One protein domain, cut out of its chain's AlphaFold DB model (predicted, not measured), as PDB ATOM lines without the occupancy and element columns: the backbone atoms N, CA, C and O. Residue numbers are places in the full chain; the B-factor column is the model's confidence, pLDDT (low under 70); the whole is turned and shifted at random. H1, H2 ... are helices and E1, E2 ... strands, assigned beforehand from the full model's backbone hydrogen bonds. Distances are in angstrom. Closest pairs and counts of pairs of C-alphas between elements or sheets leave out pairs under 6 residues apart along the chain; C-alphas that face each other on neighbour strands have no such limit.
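This is residues 12 to 118 of the 152 residues of the protein "Type IV secretion system protein B4" of Vibrio vulnificus (UniProt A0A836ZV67). A narrow, twisted ribbon of three strands, E3, E5 and E4, makes the body, and beyond one end of the long pair E4 and E5 the chain reaches out to a far helix, H2, and folds back. A second helix, H1, only grazes the sheet, and a small hairpin, E1 and E2, precedes E3. The printed part has 107 residues, with two named helices and five named strands in the order E1, E2, E3, H1, E4, H2, E5; the class is mixed, helices and strands. The main sheet runs E3, E5, E4, and both it and the sheet of E1 and E2 are antiparallel. The whole is flat and only just extended, close to loose, with a radius of gyration of the C-alphas of 19.9 A and spans of 63 by 36 by 19 A.

In the main sheet the inner strand is E5, residues 105 to 114. Its antiparallel neighbour E4, residues 64 to 73, is an edge strand at 162 degrees; N 68 and O 110 are 2.8 A apart, within hydrogen-bond range. The other edge strand, E3, residues 26 to 33, is antiparallel to E5 at 155 degrees, with N 111 and O 30 within hydrogen-bond range at 2.8 A. H1, residues 42 to 56, is on this sheet but only grazes it, with its residues 48 to 56. E3, H1 and E4 form a split strand-helix-strand unit, two strands running the same way with E5 between them in the sheet, and its crossover is right-handed. E1, residues 12 to 15, and E2, residues 18 to 21, form a hairpin, antiparallel at 153 degrees, with N 20 and O 12 within hydrogen-bond range at 2.7 A. The closest C-alphas of E2 and E3, those of Ala 19 and Gly 28, are 7.6 A apart. H2, residues 85 to 100, is not on the main sheet, and H1 and H2 are apart. In H1 and H2 every O i to N i+4 pair is within hydrogen-bond range.

From first to last C-alpha, E4 measures 29.3 A, E5 28.2 A, H2 22.2 A, H1 20.7 A and E3 20.6 A; E1 and E2 have four residues each. E1 begins at C-alpha 12, (21.605, 10.259, 16.049). H2 begins at C-alpha 85, (63.207, 6.047, 28.965), and E5 ends at C-alpha 114, (12.977, -0.870, 12.271).

The two C-alphas farthest apart, those of Pro 85 and Pro 118, are 64.5 A apart. The printed part has no cut. The link from E4 to H2, 11 residues, is long, while that from H2 to E5 is tight. The mean pLDDT of the printed part is 82.2; it is under 70 at residues 12 to 20, 22 to 24, 103 and 116 to 118.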
ATOM      1  N   ALA A  12      20.724   9.511  15.159       63.53
ATOM      2  CA  ALA A  12      21.605  10.259  16.049       63.53
ATOM      3  C   ALA A  12      21.676   9.560  17.406       63.53
ATOM      4  O   ALA A  12      20.684   9.018  17.878       63.53
ATOM      5  N   ALA A  13      22.834   9.557  18.061       64.38
ATOM      6  CA  ALA A  13      22.920   9.054  19.427       64.38
ATOM      7  C   ALA A  13      22.286  10.076  20.386       64.38
ATOM      8  O   ALA A  13      22.684  11.239  20.391       64.38
ATOM      9  N   LEU A  14      21.317   9.643  21.196       66.31
ATOM     10  CA  LEU A  14      20.756  10.448  22.293       66.31
ATOM     11  C   LEU A  14      21.442  10.112  23.634       66.31
ATOM     12  O   LEU A  14      21.361  10.873  24.592       66.31
ATOM     13  N   GLY A  15      22.136   8.972  23.705       68.75
ATOM     14  CA  GLY A  15      22.860   8.496  24.882       68.75
ATOM     15  C   GLY A  15      23.503   7.124  24.640       68.75
ATOM     16  O   GLY A  15      23.490   6.635  23.510       68.75
ATOM     17  N   PRO A  16      24.039   6.461  25.681       66.75
ATOM     18  CA  PRO A  16      24.729   5.174  25.537       66.75
ATOM     19  C   PRO A  16      23.810   4.018  25.101       66.75
ATOM     20  O   PRO A  16      24.292   3.020  24.571       66.75
ATOM     21  N   HIS A  17      22.495   4.146  25.311       64.50
ATOM     22  CA  HIS A  17      21.511   3.088  25.051       64.50
ATOM     23  C   HIS A  17      20.317   3.551  24.207       64.50
ATOM     24  O   HIS A  17      19.329   2.831  24.105       64.50
ATOM     25  N   ALA A  18      20.380   4.749  23.622       64.38
ATOM     26  CA  ALA A  18      19.264   5.324  22.883       64.38
ATOM     27  C   ALA A  18      19.743   6.020  21.607       64.38
ATOM     28  O   ALA A  18      20.711   6.788  21.623       64.38
ATOM     29  N   ALA A  19      19.022   5.778  20.516       68.00
ATOM     30  CA  ALA A  19      19.199   6.463  19.247       68.00
ATOM     31  C   ALA A  19      17.929   7.252  18.912       68.00
ATOM     32  O   ALA A  19      16.816   6.742  19.014       68.00
ATOM     33  N   LEU A  20      18.108   8.504  18.515       65.00
ATOM     34  CA  LEU A  20      17.074   9.354  17.962       65.00
ATOM     35  C   LEU A  20      16.936   9.049  16.474       65.00
ATOM     36  O   LEU A  20      17.923   9.021  15.734       65.00
ATOM     37  N   THR A  21      15.704   8.805  16.049       71.44
ATOM     38  CA  THR A  21      15.367   8.478  14.664       71.44
ATOM     39  C   THR A  21      14.293   9.428  14.176       71.44
ATOM     40  O   THR A  21      13.466   9.887  14.964       71.44
ATOM     41  N   GLN A  22      14.310   9.757  12.884       65.88
ATOM     42  CA  GLN A  22      13.386  10.743  12.312       65.88
ATOM     43  C   GLN A  22      11.907  10.390  12.564       65.88
ATOM     44  O   GLN A  22      11.076  11.272  12.764       65.88
ATOM     45  N   SER A  23      11.588   9.097  12.562       66.94
ATOM     46  CA  SER A  23      10.239   8.537  12.691       66.94
ATOM     47  C   SER A  23       9.926   7.962  14.075       66.94
ATOM     48  O   SER A  23       8.766   7.654  14.336       66.94
ATOM     49  N   GLY A  24      10.919   7.779  14.953       66.19
ATOM     50  CA  GLY A  24      10.745   7.016  16.197       66.19
ATOM     51  C   GLY A  24      10.488   5.519  15.970       66.19
ATOM     52  O   GLY A  24      10.002   4.843  16.869       66.19
ATOM     53  N   SER A  25      10.771   5.011  14.768       70.38
ATOM     54  CA  SER A  25      10.433   3.651  14.326       70.38
ATOM     55  C   SER A  25      11.471   2.594  14.700       70.38
ATOM     56  O   SER A  25      11.160   1.408  14.793       70.38
ATOM     57  N   VAL A  26      12.705   3.019  14.961       72.38
ATOM     58  CA  VAL A  26      13.794   2.103  15.296       72.38
ATOM     59  C   VAL A  26      13.702   1.656  16.742       72.38
ATOM     60  O   VAL A  26      13.698   2.474  17.662       72.38
ATOM     61  N   LEU A  27      13.724   0.341  16.929       72.56
ATOM     62  CA  LEU A  27      13.736  -0.284  18.246       72.56
ATOM     63  C   LEU A  27      15.158  -0.467  18.787       72.56
ATOM     64  O   LEU A  27      15.382  -0.419  19.995       72.56
ATOM     65  N   GLY A  28      16.127  -0.677  17.897       76.38
ATOM     66  CA  GLY A  28      17.524  -0.853  18.270       76.38
ATOM     67  C   GLY A  28      18.393  -1.319  17.109       76.38
ATOM     68  O   GLY A  28      17.933  -1.456  15.976       76.38
ATOM     69  N   ALA A  29      19.668  -1.574  17.400       79.56
ATOM     70  CA  ALA A  29      20.619  -2.093  16.428       79.56
ATOM     71  C   ALA A  29      21.501  -3.186  17.038       79.56
ATOM     72  O   ALA A  29      21.927  -3.094  18.189       79.56
ATOM     73  N   LEU A  30      21.807  -4.204  16.239       84.81
ATOM     74  CA  LEU A  30      22.816  -5.217  16.541       84.81
ATOM     75  C   LEU A  30      24.118  -4.815  15.855       84.81
ATOM     76  O   LEU A  30      24.088  -4.434  14.690       84.81
ATOM     77  N   SER A  31      25.257  -4.918  16.539       85.44
ATOM     78  CA  SER A  31      26.560  -4.586  15.949       85.44
ATOM     79  C   SER A  31      27.524  -5.766  15.986       85.44
ATOM     80  O   SER A  31      27.683  -6.383  17.039       85.44
ATOM     81  N   LEU A  32      28.238  -6.004  14.886       85.19
ATOM     82  CA  LEU A  32      29.355  -6.944  14.809       85.19
ATOM     83  C   LEU A  32      30.619  -6.203  14.370       85.19
ATOM     84  O   LEU A  32      30.663  -5.621  13.289       85.19
ATOM     85  N   SER A  33      31.642  -6.197  15.223       84.12
ATOM     86  CA  SER A  33      32.932  -5.548  14.953       84.12
ATOM     87  C   SER A  33      33.970  -6.513  14.399       84.12
ATOM     88  O   SER A  33      33.981  -7.681  14.779       84.12
ATOM     89  N   GLY A  34      34.908  -5.984  13.610       75.19
ATOM     90  CA  GLY A  34      36.074  -6.728  13.126       75.19
ATOM     91  C   GLY A  34      35.756  -7.678  11.977       75.19
ATOM     92  O   GLY A  34      36.510  -8.612  11.729       75.19
ATOM     93  N   VAL A  35      34.627  -7.459  11.306       76.38
ATOM     94  CA  VAL A  35      34.139  -8.309  10.225       76.38
ATOM     95  C   VAL A  35      33.746  -7.430   9.050       76.38
ATOM     96  O   VAL A  35      32.963  -6.488   9.193       76.38
ATOM     97  N   GLU A  36      34.279  -7.763   7.880       78.69
ATOM     98  CA  GLU A  36      33.850  -7.200   6.607       78.69
ATOM     99  C   GLU A  36      32.918  -8.199   5.906       78.69
ATOM    100  O   GLU A  36      33.279  -9.372   5.783       78.69
ATOM    101  N   PRO A  37      31.725  -7.786   5.442       73.06
ATOM    102  CA  PRO A  37      30.722  -8.720   4.926       73.06
ATOM    103  C   PRO A  37      31.208  -9.551   3.732       73.06
ATOM    104  O   PRO A  37      30.794 -10.693   3.582       73.06
ATOM    105  N   VAL A  38      32.121  -9.012   2.918       78.88
ATOM    106  CA  VAL A  38      32.701  -9.720   1.761       78.88
ATOM    107  C   VAL A  38      33.768 -10.740   2.180       78.88
ATOM    108  O   VAL A  38      34.015 -11.705   1.467       78.88
ATOM    109  N   SER A  39      34.383 -10.554   3.350       80.12
ATOM    110  CA  SER A  39      35.448 -11.425   3.866       80.12
ATOM    111  C   SER A  39      34.933 -12.659   4.616       80.12
ATOM    112  O   SER A  39      35.720 -13.531   4.981       80.12
ATOM    113  N   LEU A  40      33.623 -12.736   4.870       83.25
ATOM    114  CA  LEU A  40      33.022 -13.825   5.632       83.25
ATOM    115  C   LEU A  40      33.020 -15.129   4.836       83.25
ATOM    116  O   LEU A  40      32.523 -15.194   3.710       83.25
ATOM    117  N   SER A  41      33.503 -16.199   5.471       88.69
ATOM    118  CA  SER A  41      33.379 -17.544   4.918       88.69
ATOM    119  C   SER A  41      31.903 -17.950   4.808       88.69
ATOM    120  O   SER A  41      31.026 -17.431   5.507       88.69
ATOM    121  N   GLN A  42      31.599 -18.917   3.940       90.31
ATOM    122  CA  GLN A  42      30.234 -19.437   3.816       90.31
ATOM    123  C   GLN A  42      29.725 -20.033   5.141       90.31
ATOM    124  O   GLN A  42      28.541 -19.920   5.466       90.31
ATOM    125  N   GLU A  43      30.619 -20.634   5.929       92.12
ATOM    126  CA  GLU A  43      30.279 -21.179   7.240       92.12
ATOM    127  C   GLU A  43      29.939 -20.075   8.248       92.12
ATOM    128  O   GLU A  43      28.915 -20.171   8.934       92.12
ATOM    129  N   ASP A  44      30.738 -19.009   8.303       89.62
ATOM    130  CA  ASP A  44      30.483 -17.878   9.199       89.62
ATOM    131  C   ASP A  44      29.191 -17.159   8.826       89.62
ATOM    132  O   ASP A  44      28.382 -16.853   9.702       89.62
ATOM    133  N   ASN A  45      28.932 -16.984   7.527       88.50
ATOM    134  CA  ASN A  45      27.664 -16.451   7.036       88.50
ATOM    135  C   ASN A  45      26.474 -17.301   7.495       88.50
ATOM    136  O   ASN A  45      25.453 -16.760   7.930       88.50
ATOM    137  N   ARG A  46      26.600 -18.635   7.465       92.50
ATOM    138  CA  ARG A  46      25.550 -19.537   7.960       92.50
ATOM    139  C   ARG A  46      25.324 -19.360   9.462       92.50
ATOM    140  O   ARG A  46      24.175 -19.248   9.887       92.50
ATOM    141  N   ARG A  47      26.397 -19.307  10.258       90.69
ATOM    142  CA  ARG A  47      26.325 -19.121  11.721       90.69
ATOM    143  C   ARG A  47      25.726 -17.762  12.086       90.69
ATOM    144  O   ARG A  47      24.825 -17.691  12.919       90.69
ATOM    145  N   LEU A  48      26.168 -16.699  11.414       88.94
ATOM    146  CA  LEU A  48      25.639 -15.346  11.566       88.94
ATOM    147  C   LEU A  48      24.142 -15.301  11.241       88.94
ATOM    148  O   LEU A  48      23.351 -14.780  12.024       88.94
ATOM    149  N   THR A  49      23.744 -15.901  10.119       89.44
ATOM    150  CA  THR A  49      22.338 -15.961   9.698       89.44
ATOM    151  C   THR A  49      21.482 -16.706  10.720       89.44
ATOM    152  O   THR A  49      20.384 -16.258  11.040       89.44
ATOM    153  N   GLN A  50      21.979 -17.815  11.277       92.12
ATOM    154  CA  GLN A  50      21.284 -18.551  12.339       92.12
ATOM    155  C   GLN A  50      21.118 -17.706  13.609       92.12
ATOM    156  O   GLN A  50      20.031 -17.685  14.187       92.12
ATOM    157  N   LEU A  51      22.160 -16.975  14.016       89.31
ATOM    158  CA  LEU A  51      22.100 -16.053  15.153       89.31
ATOM    159  C   LEU A  51      21.070 -14.941  14.931       89.31
ATOM    160  O   LEU A  51      20.182 -14.761  15.763       89.31
ATOM    161  N   LEU A  52      21.152 -14.241  13.796       88.44
ATOM    162  CA  LEU A  52      20.218 -13.172  13.446       88.44
ATOM    163  C   LEU A  52      18.783 -13.700  13.386       88.44
ATOM    164  O   LEU A  52      17.888 -13.106  13.982       88.44
ATOM    165  N   ARG A  53      18.561 -14.863  12.763       89.00
ATOM    166  CA  ARG A  53      17.248 -15.519  12.719       89.00
ATOM    167  C   ARG A  53      16.691 -15.775  14.117       89.00
ATOM    168  O   ARG A  53      15.534 -15.455  14.360       89.00
ATOM    169  N   ASN A  54      17.496 -16.315  15.032       89.00
ATOM    170  CA  ASN A  54      17.046 -16.624  16.392       89.00
ATOM    171  C   ASN A  54      16.649 -15.371  17.184       89.00
ATOM    172  O   ASN A  54      15.740 -15.439  18.010       89.00
ATOM    173  N   VAL A  55      17.305 -14.234  16.933       84.62
ATOM    174  CA  VAL A  55      16.928 -12.948  17.536       84.62
ATOM    175  C   VAL A  55      15.644 -12.416  16.904       84.62
ATOM    176  O   VAL A  55      14.699 -12.093  17.619       84.62
ATOM    177  N   LEU A  56      15.577 -12.376  15.572       83.94
ATOM    178  CA  LEU A  56      14.461 -11.773  14.842       83.94
ATOM    179  C   LEU A  56      13.157 -12.562  14.996       83.94
ATOM    180  O   LEU A  56      12.099 -11.964  15.147       83.94
ATOM    181  N   GLN A  57      13.216 -13.896  15.029       86.88
ATOM    182  CA  GLN A  57      12.031 -14.744  15.219       86.88
ATOM    183  C   GLN A  57      11.383 -14.598  16.599       86.88
ATOM    184  O   GLN A  57      10.231 -14.987  16.771       86.88
ATOM    185  N   ARG A  58      12.111 -14.072  17.587       85.75
ATOM    186  CA  ARG A  58      11.591 -13.834  18.939       85.75
ATOM    187  C   ARG A  58      10.928 -12.467  19.093       85.75
ATOM    188  O   ARG A  58      10.374 -12.195  20.156       85.75
ATOM    189  N   LEU A  59      10.994 -11.607  18.077       82.81
ATOM    190  CA  LEU A  59      10.362 -10.296  18.131       82.81
ATOM    191  C   LEU A  59       8.835 -10.448  17.997       82.81
ATOM    192  O   LEU A  59       8.370 -11.126  17.082       82.81
ATOM    193  N   PRO A  60       8.034  -9.824  18.881       79.19
ATOM    194  CA  PRO A  60       6.577  -9.994  18.903       79.19
ATOM    195  C   PRO A  60       5.833  -9.177  17.831       79.19
ATOM    196  O   PRO A  60       4.608  -9.095  17.860       79.19
ATOM    197  N   PHE A  61       6.544  -8.545  16.897       77.94
ATOM    198  CA  PHE A  61       5.987  -7.645  15.886       77.94
ATOM    199  C   PHE A  61       6.710  -7.809  14.549       77.94
ATOM    200  O   PHE A  61       7.833  -8.306  14.475       77.94
ATOM    201  N   GLN A  62       6.058  -7.354  13.480       78.69
ATOM    202  CA  GLN A  62       6.678  -7.265  12.164       78.69
ATOM    203  C   GLN A  62       7.723  -6.146  12.170       78.69
ATOM    204  O   GLN A  62       7.401  -4.994  12.454       78.69
ATOM    205  N   CYS A  63       8.968  -6.488  11.851       79.12
ATOM    206  CA  CYS A  63      10.071  -5.542  11.742       79.12
ATOM    207  C   CYS A  63      10.794  -5.698  10.402       79.12
ATOM    208  O   CYS A  63      10.917  -6.807   9.873       79.12
ATOM    209  N   SER A  64      11.316  -4.596   9.879       81.25
ATOM    210  CA  SER A  64      12.317  -4.588   8.820       81.25
ATOM    211  C   SER A  64      13.721  -4.606   9.433       81.25
ATOM    212  O   SER A  64      13.967  -4.085  10.523       81.25
ATOM    213  N   LEU A  65      14.655  -5.243   8.729       82.69
ATOM    214  CA  LEU A  65      16.067  -5.279   9.095       82.69
ATOM    215  C   LEU A  65      16.868  -4.539   8.030       82.69
ATOM    216  O   LEU A  65      16.823  -4.916   6.858       82.69
ATOM    217  N   ILE A  66      17.623  -3.523   8.437       84.81
ATOM    218  CA  ILE A  66      18.489  -2.763   7.533       84.81
ATOM    219  C   ILE A  66      19.939  -2.973   7.954       84.81
ATOM    220  O   ILE A  66      20.309  -2.700   9.096       84.81
ATOM    221  N   GLN A  67      20.765  -3.464   7.033       85.12
ATOM    222  CA  GLN A  67      22.190  -3.668   7.271       85.12
ATOM    223  C   GLN A  67      22.997  -2.455   6.803       85.12
ATOM    224  O   GLN A  67      22.912  -2.053   5.645       85.12
ATOM    225  N   TYR A  68      23.845  -1.936   7.683       85.19
ATOM    226  CA  TYR A  68      24.837  -0.911   7.385       85.19
ATOM    227  C   TYR A  68      26.241  -1.466   7.585       85.19
ATOM    228  O   TYR A  68      26.531  -2.121   8.587       85.19
ATOM    229  N   TYR A  69      27.125  -1.165   6.642       86.50
ATOM    230  CA  TYR A  69      28.550  -1.431   6.759       86.50
ATOM    231  C   TYR A  69      29.287  -0.113   6.954       86.50
ATOM    232  O   TYR A  69      29.133   0.809   6.154       86.50
ATOM    233  N   PHE A  70      30.089  -0.040   8.011       82.56
ATOM    234  CA  PHE A  70      30.985   1.078   8.244       82.56
ATOM    235  C   PHE A  70      32.421   0.589   8.227       82.56
ATOM    236  O   PHE A  70      32.786  -0.352   8.935       82.56
ATOM    237  N   HIS A  71      33.229   1.287   7.443       85.06
ATOM    238  CA  HIS A  71      34.665   1.123   7.404       85.06
ATOM    239  C   HIS A  71      35.304   2.421   7.889       85.06
ATOM    240  O   HIS A  71      35.181   3.464   7.245       85.06
ATOM    241  N   TYR A  72      35.944   2.369   9.052       82.38
ATOM    242  CA  TYR A  72      36.608   3.519   9.646       82.38
ATOM    243  C   TYR A  72      38.110   3.415   9.429       82.38
ATOM    244  O   TYR A  72      38.735   2.409   9.775       82.38
ATOM    245  N   ARG A  73      38.695   4.509   8.946       81.50
ATOM    246  CA  ARG A  73      40.126   4.754   9.086       81.50
ATOM    247  C   ARG A  73      40.365   5.303  10.486       81.50
ATOM    248  O   ARG A  73      39.870   6.385  10.810       81.50
ATOM    249  N   CYS A  74      41.060   4.550  11.335       80.12
ATOM    250  CA  CYS A  74      41.331   5.013  12.688       80.12
ATOM    251  C   CYS A  74      42.293   6.215  12.667       80.12
ATOM    252  O   CYS A  74      43.206   6.254  11.837       80.12
ATOM    253  N   PRO A  75      42.103   7.196  13.569       84.25
ATOM    254  CA  PRO A  75      43.075   8.260  13.757       84.25
ATOM    255  C   PRO A  75      44.397   7.689  14.278       84.25
ATOM    256  O   PRO A  75      44.442   6.590  14.837       84.25
ATOM    257  N   GLU A  76      45.466   8.462  14.113       85.94
ATOM    258  CA  GLU A  76      46.801   8.069  14.545       85.94
ATOM    259  C   GLU A  76      46.835   7.754  16.053       85.94
ATOM    260  O   GLU A  76      46.405   8.554  16.892       85.94
ATOM    261  N   LEU A  77      47.351   6.576  16.417       85.31
ATOM    262  CA  LEU A  77      47.475   6.173  17.811       85.31
ATOM    263  C   LEU A  77      48.639   6.904  18.476       85.31
ATOM    264  O   LEU A  77      49.797   6.746  18.084       85.31
ATOM    265  N   THR A  78      48.346   7.613  19.562       88.19
ATOM    266  CA  THR A  78      49.358   8.202  20.443       88.19
ATOM    267  C   THR A  78      49.333   7.503  21.801       88.19
ATOM    268  O   THR A  78      48.297   7.386  22.456       88.19
ATOM    269  N   PHE A  79      50.483   6.983  22.240       89.25
ATOM    270  CA  PHE A  79      50.607   6.395  23.575       89.25
ATOM    271  C   PHE A  79      50.982   7.457  24.605       89.25
ATOM    272  O   PHE A  79      51.773   8.359  24.332       89.25
ATOM    273  N   LYS A  80      50.473   7.302  25.832       93.00
ATOM    274  CA  LYS A  80      50.849   8.157  26.963       93.00
ATOM    275  C   LYS A  80      52.370   8.082  27.204       93.00
ATOM    276  O   LYS A  80      52.901   6.966  27.292       93.00
ATOM    277  N   PRO A  81      53.069   9.223  27.356       90.69
ATOM    278  CA  PRO A  81      54.496   9.229  27.653       90.69
ATOM    279  C   PRO A  81      54.775   8.536  28.993       90.69
ATOM    280  O   PRO A  81      53.975   8.597  29.930       90.69
ATOM    281  N   ARG A  82      55.913   7.842  29.072       92.50
ATOM    282  CA  ARG A  82      56.337   7.076  30.252       92.50
ATOM    283  C   ARG A  82      57.621   7.681  30.810       92.50
ATOM    284  O   ARG A  82      58.500   8.032  30.035       92.50
ATOM    285  N   LEU A  83      57.740   7.743  32.139       94.38
ATOM    286  CA  LEU A  83      58.923   8.290  32.823       94.38
ATOM    287  C   LEU A  83      60.189   7.464  32.558       94.38
ATOM    288  O   LEU A  83      61.275   8.011  32.416       94.38
ATOM    289  N   ASN A  84      60.057   6.134  32.478       95.56
ATOM    290  CA  ASN A  84      61.187   5.264  32.177       95.56
ATOM    291  C   ASN A  84      61.560   5.378  30.682       95.56
ATOM    292  O   ASN A  84      60.730   5.027  29.833       95.56
ATOM    293  N   PRO A  85      62.801   5.777  30.344       93.38
ATOM    294  CA  PRO A  85      63.207   6.047  28.965       93.38
ATOM    295  C   PRO A  85      63.161   4.802  28.073       93.38
ATOM    296  O   PRO A  85      62.777   4.887  26.907       93.38
ATOM    297  N   ARG A  86      63.469   3.614  28.614       93.19
ATOM    298  CA  ARG A  86      63.392   2.355  27.853       93.19
ATOM    299  C   ARG A  86      61.944   2.001  27.528       93.19
ATOM    300  O   ARG A  86      61.630   1.633  26.400       93.19
ATOM    301  N   ALA A  87      61.051   2.159  28.503       92.25
ATOM    302  CA  ALA A  87      59.626   1.918  28.297       92.25
ATOM    303  C   ALA A  87      59.015   2.933  27.315       92.25
ATOM    304  O   ALA A  87      58.158   2.560  26.512       92.25
ATOM    305  N   HIS A  88      59.470   4.189  27.353       94.44
ATOM    306  CA  HIS A  88      59.055   5.214  26.401       94.44
ATOM    307  C   HIS A  88      59.494   4.868  24.974       94.44
ATOM    308  O   HIS A  88      58.653   4.859  24.077       94.44
ATOM    309  N   LEU A  89      60.757   4.474  24.785       93.31
ATOM    310  CA  LEU A  89      61.296   4.055  23.489       93.31
ATOM    311  C   LEU A  89      60.537   2.861  22.893       93.31
ATOM    312  O   LEU A  89      60.231   2.848  21.702       93.31
ATOM    313  N   VAL A  90      60.188   1.861  23.708       95.19
ATOM    314  CA  VAL A  90      59.366   0.729  23.244       95.19
ATOM    315  C   VAL A  90      57.965   1.200  22.851       95.19
ATOM    316  O   VAL A  90      57.443   0.792  21.813       95.19
ATOM    317  N   SER A  91      57.352   2.082  23.648       93.44
ATOM    318  CA  SER A  91      56.016   2.603  23.349       93.44
ATOM    319  C   SER A  91      55.982   3.457  22.078       93.44
ATOM    320  O   SER A  91      55.082   3.270  21.265       93.44
ATOM    321  N   SER A  92      56.975   4.322  21.849       92.19
ATOM    322  CA  SER A  92      57.031   5.181  20.661       92.19
ATOM    323  C   SER A  92      57.256   4.367  19.390       92.19
ATOM    324  O   SER A  92      56.554   4.572  18.403       92.19
ATOM    325  N   ARG A  93      58.142   3.363  19.433       92.19
ATOM    326  CA  ARG A  93      58.330   2.421  18.317       92.19
ATOM    327  C   ARG A  93      57.066   1.618  18.020       92.19
ATOM    328  O   ARG A  93      56.743   1.406  16.856       92.19
ATOM    329  N   ARG A  94      56.329   1.204  19.058       91.00
ATOM    330  CA  ARG A  94      55.047   0.507  18.890       91.00
ATOM    331  C   ARG A  94      53.986   1.410  18.264       91.00
ATOM    332  O   ARG A  94      53.274   0.932  17.392       91.00
ATOM    333  N   ALA A  95      53.877   2.673  18.688       90.62
ATOM    334  CA  ALA A  95      52.962   3.635  18.059       90.62
ATOM    335  C   ALA A  95      53.320   3.810  16.586       90.62
ATOM    336  O   ALA A  95      52.472   3.602  15.730       90.62
ATOM    337  N   HIS A  96      54.598   4.070  16.297       90.31
ATOM    338  CA  HIS A  96      55.074   4.230  14.930       90.31
ATOM    339  C   HIS A  96      54.721   3.018  14.059       90.31
ATOM    340  O   HIS A  96      54.074   3.182  13.035       90.31
ATOM    341  N   PHE A  97      55.041   1.797  14.501       91.00
ATOM    342  CA  PHE A  97      54.692   0.574  13.771       91.00
ATOM    343  C   PHE A  97      53.180   0.429  13.533       91.00
ATOM    344  O   PHE A  97      52.756   0.092  12.429       91.00
ATOM    345  N   LEU A  98      52.362   0.691  14.556       88.00
ATOM    346  CA  LEU A  98      50.905   0.597  14.464       88.00
ATOM    347  C   LEU A  98      50.266   1.696  13.611       88.00
ATOM    348  O   LEU A  98      49.118   1.528  13.236       88.00
ATOM    349  N   ASN A  99      50.961   2.797  13.338       87.81
ATOM    350  CA  ASN A  99      50.437   3.883  12.512       87.81
ATOM    351  C   ASN A  99      50.950   3.817  11.069       87.81
ATOM    352  O   ASN A  99      50.245   4.243  10.160       87.81
ATOM    353  N   THR A 100      52.169   3.304  10.849       85.25
ATOM    354  CA  THR A 100      52.823   3.321   9.528       85.25
ATOM    355  C   THR A 100      52.866   1.966   8.833       85.25
ATOM    356  O   THR A 100      52.746   1.916   7.616       85.25
ATOM    357  N   GLN A 101      53.047   0.869   9.577       80.88
ATOM    358  CA  GLN A 101      53.225  -0.477   9.007       80.88
ATOM    359  C   GLN A 101      51.953  -1.326   9.089       80.88
ATOM    360  O   GLN A 101      51.751  -2.233   8.284       80.88
ATOM    361  N   ARG A 102      51.087  -1.052  10.067       74.06
ATOM    362  CA  ARG A 102      49.742  -1.624  10.155       74.06
ATOM    363  C   ARG A 102      48.740  -0.505   9.968       74.06
ATOM    364  O   ARG A 102      48.540   0.279  10.880       74.06
ATOM    365  N   GLU A 103      48.076  -0.444   8.826       67.00
ATOM    366  CA  GLU A 103      46.918   0.434   8.720       67.00
ATOM    367  C   GLU A 103      45.814  -0.107   9.637       67.00
ATOM    368  O   GLU A 103      45.340  -1.239   9.494       67.00
ATOM    369  N   LEU A 104      45.463   0.674  10.658       72.62
ATOM    370  CA  LEU A 104      44.423   0.307  11.605       72.62
ATOM    371  C   LEU A 104      43.070   0.680  11.018       72.62
ATOM    372  O   LEU A 104      42.611   1.821  11.104       72.62
ATOM    373  N   TYR A 105      42.443  -0.321  10.422       74.00
ATOM    374  CA  TYR A 105      41.069  -0.243   9.969       74.00
ATOM    375  C   TYR A 105      40.146  -0.895  10.983       74.00
ATOM    376  O   TYR A 105      40.439  -1.962  11.529       74.00
ATOM    377  N   LEU A 106      39.006  -0.252  11.214       79.69
ATOM    378  CA  LEU A 106      37.924  -0.840  11.981       79.69
ATOM    379  C   LEU A 106      36.710  -0.982  11.074       79.69
ATOM    380  O   LEU A 106      36.112   0.004  10.649       79.69
ATOM    381  N   SER A 107      36.346  -2.226  10.796       83.75
ATOM    382  CA  SER A 107      35.102  -2.579  10.131       83.75
ATOM    383  C   SER A 107      34.035  -2.913  11.167       83.75
ATOM    384  O   SER A 107      34.295  -3.579  12.181       83.75
ATOM    385  N   ARG A 108      32.813  -2.440  10.931       85.31
ATOM    386  CA  ARG A 108      31.659  -2.807  11.746       85.31
ATOM    387  C   ARG A 108      30.414  -2.942  10.886       85.31
ATOM    388  O   ARG A 108      30.110  -2.084  10.060       85.31
ATOM    389  N   LEU A 109      29.682  -4.018  11.129       87.00
ATOM    390  CA  LEU A 109      28.344  -4.232  10.607       87.00
ATOM    391  C   LEU A 109      27.328  -3.825  11.663       87.00
ATOM    392  O   LEU A 109      27.484  -4.172  12.835       87.00
ATOM    393  N   TYR A 110      26.296  -3.108  11.241       86.75
ATOM    394  CA  TYR A 110      25.126  -2.818  12.055       86.75
ATOM    395  C   TYR A 110      23.885  -3.366  11.367       86.75
ATOM    396  O   TYR A 110      23.683  -3.119  10.184       86.75
ATOM    397  N   TRP A 111      23.034  -4.058  12.113       87.75
ATOM    398  CA  TRP A 111      21.686  -4.411  11.687       87.75
ATOM    399  C   TRP A 111      20.698  -3.612  12.519       87.75
ATOM    400  O   TRP A 111      20.528  -3.878  13.708       87.75
ATOM    401  N   VAL A 112      20.088  -2.608  11.902       85.56
ATOM    402  CA  VAL A 112      19.070  -1.762  12.522       85.56
ATOM    403  C   VAL A 112      17.721  -2.453  12.376       85.56
ATOM    404  O   VAL A 112      17.344  -2.857  11.274       85.56
ATOM    405  N   ILE A 113      17.026  -2.609  13.499       84.19
ATOM    406  CA  ILE A 113      15.687  -3.186  13.571       84.19
ATOM    407  C   ILE A 113      14.701  -2.027  13.575       84.19
ATOM    408  O   ILE A 113      14.647  -1.244  14.530       84.19
ATOM    409  N   ASP A 114      13.937  -1.934  12.499       80.94
ATOM    410  CA  ASP A 114      12.977  -0.870  12.271       80.94
ATOM    411  C   ASP A 114      11.556  -1.443  12.295       80.94
ATOM    412  O   ASP A 114      11.265  -2.480  11.694       80.94
ATOM    413  N   ILE A 115      10.669  -0.812  13.058       77.75
ATOM    414  CA  ILE A 115       9.252  -1.163  13.084       77.75
ATOM    415  C   ILE A 115       8.571  -0.194  12.133       77.75
ATOM    416  O   ILE A 115       8.509   0.993  12.452       77.75
ATOM    417  N   PRO A 116       8.033  -0.646  10.990       69.75
ATOM    418  CA  PRO A 116       7.306   0.249  10.112       69.75
ATOM    419  C   PRO A 116       6.121   0.817  10.894       69.75
ATOM    420  O   PRO A 116       5.147   0.110  11.161       69.75
ATOM    421  N   LEU A 117       6.196   2.096  11.280       64.25
ATOM    422  CA  LEU A 117       5.006   2.771  11.762       64.25
ATOM    423  C   LEU A 117       4.043   2.797  10.575       64.25
ATOM    424  O   LEU A 117       4.436   3.257   9.493       64.25
ATOM    425  N   PRO A 118       2.797   2.318  10.732       58.34
ATOM    426  CA  PRO A 118       1.787   2.614   9.739       58.34
ATOM    427  C   PRO A 118       1.802   4.128   9.561       58.34
ATOM    428  O   PRO A 118       1.894   4.882  10.532       58.34
TER     429      PRO A 118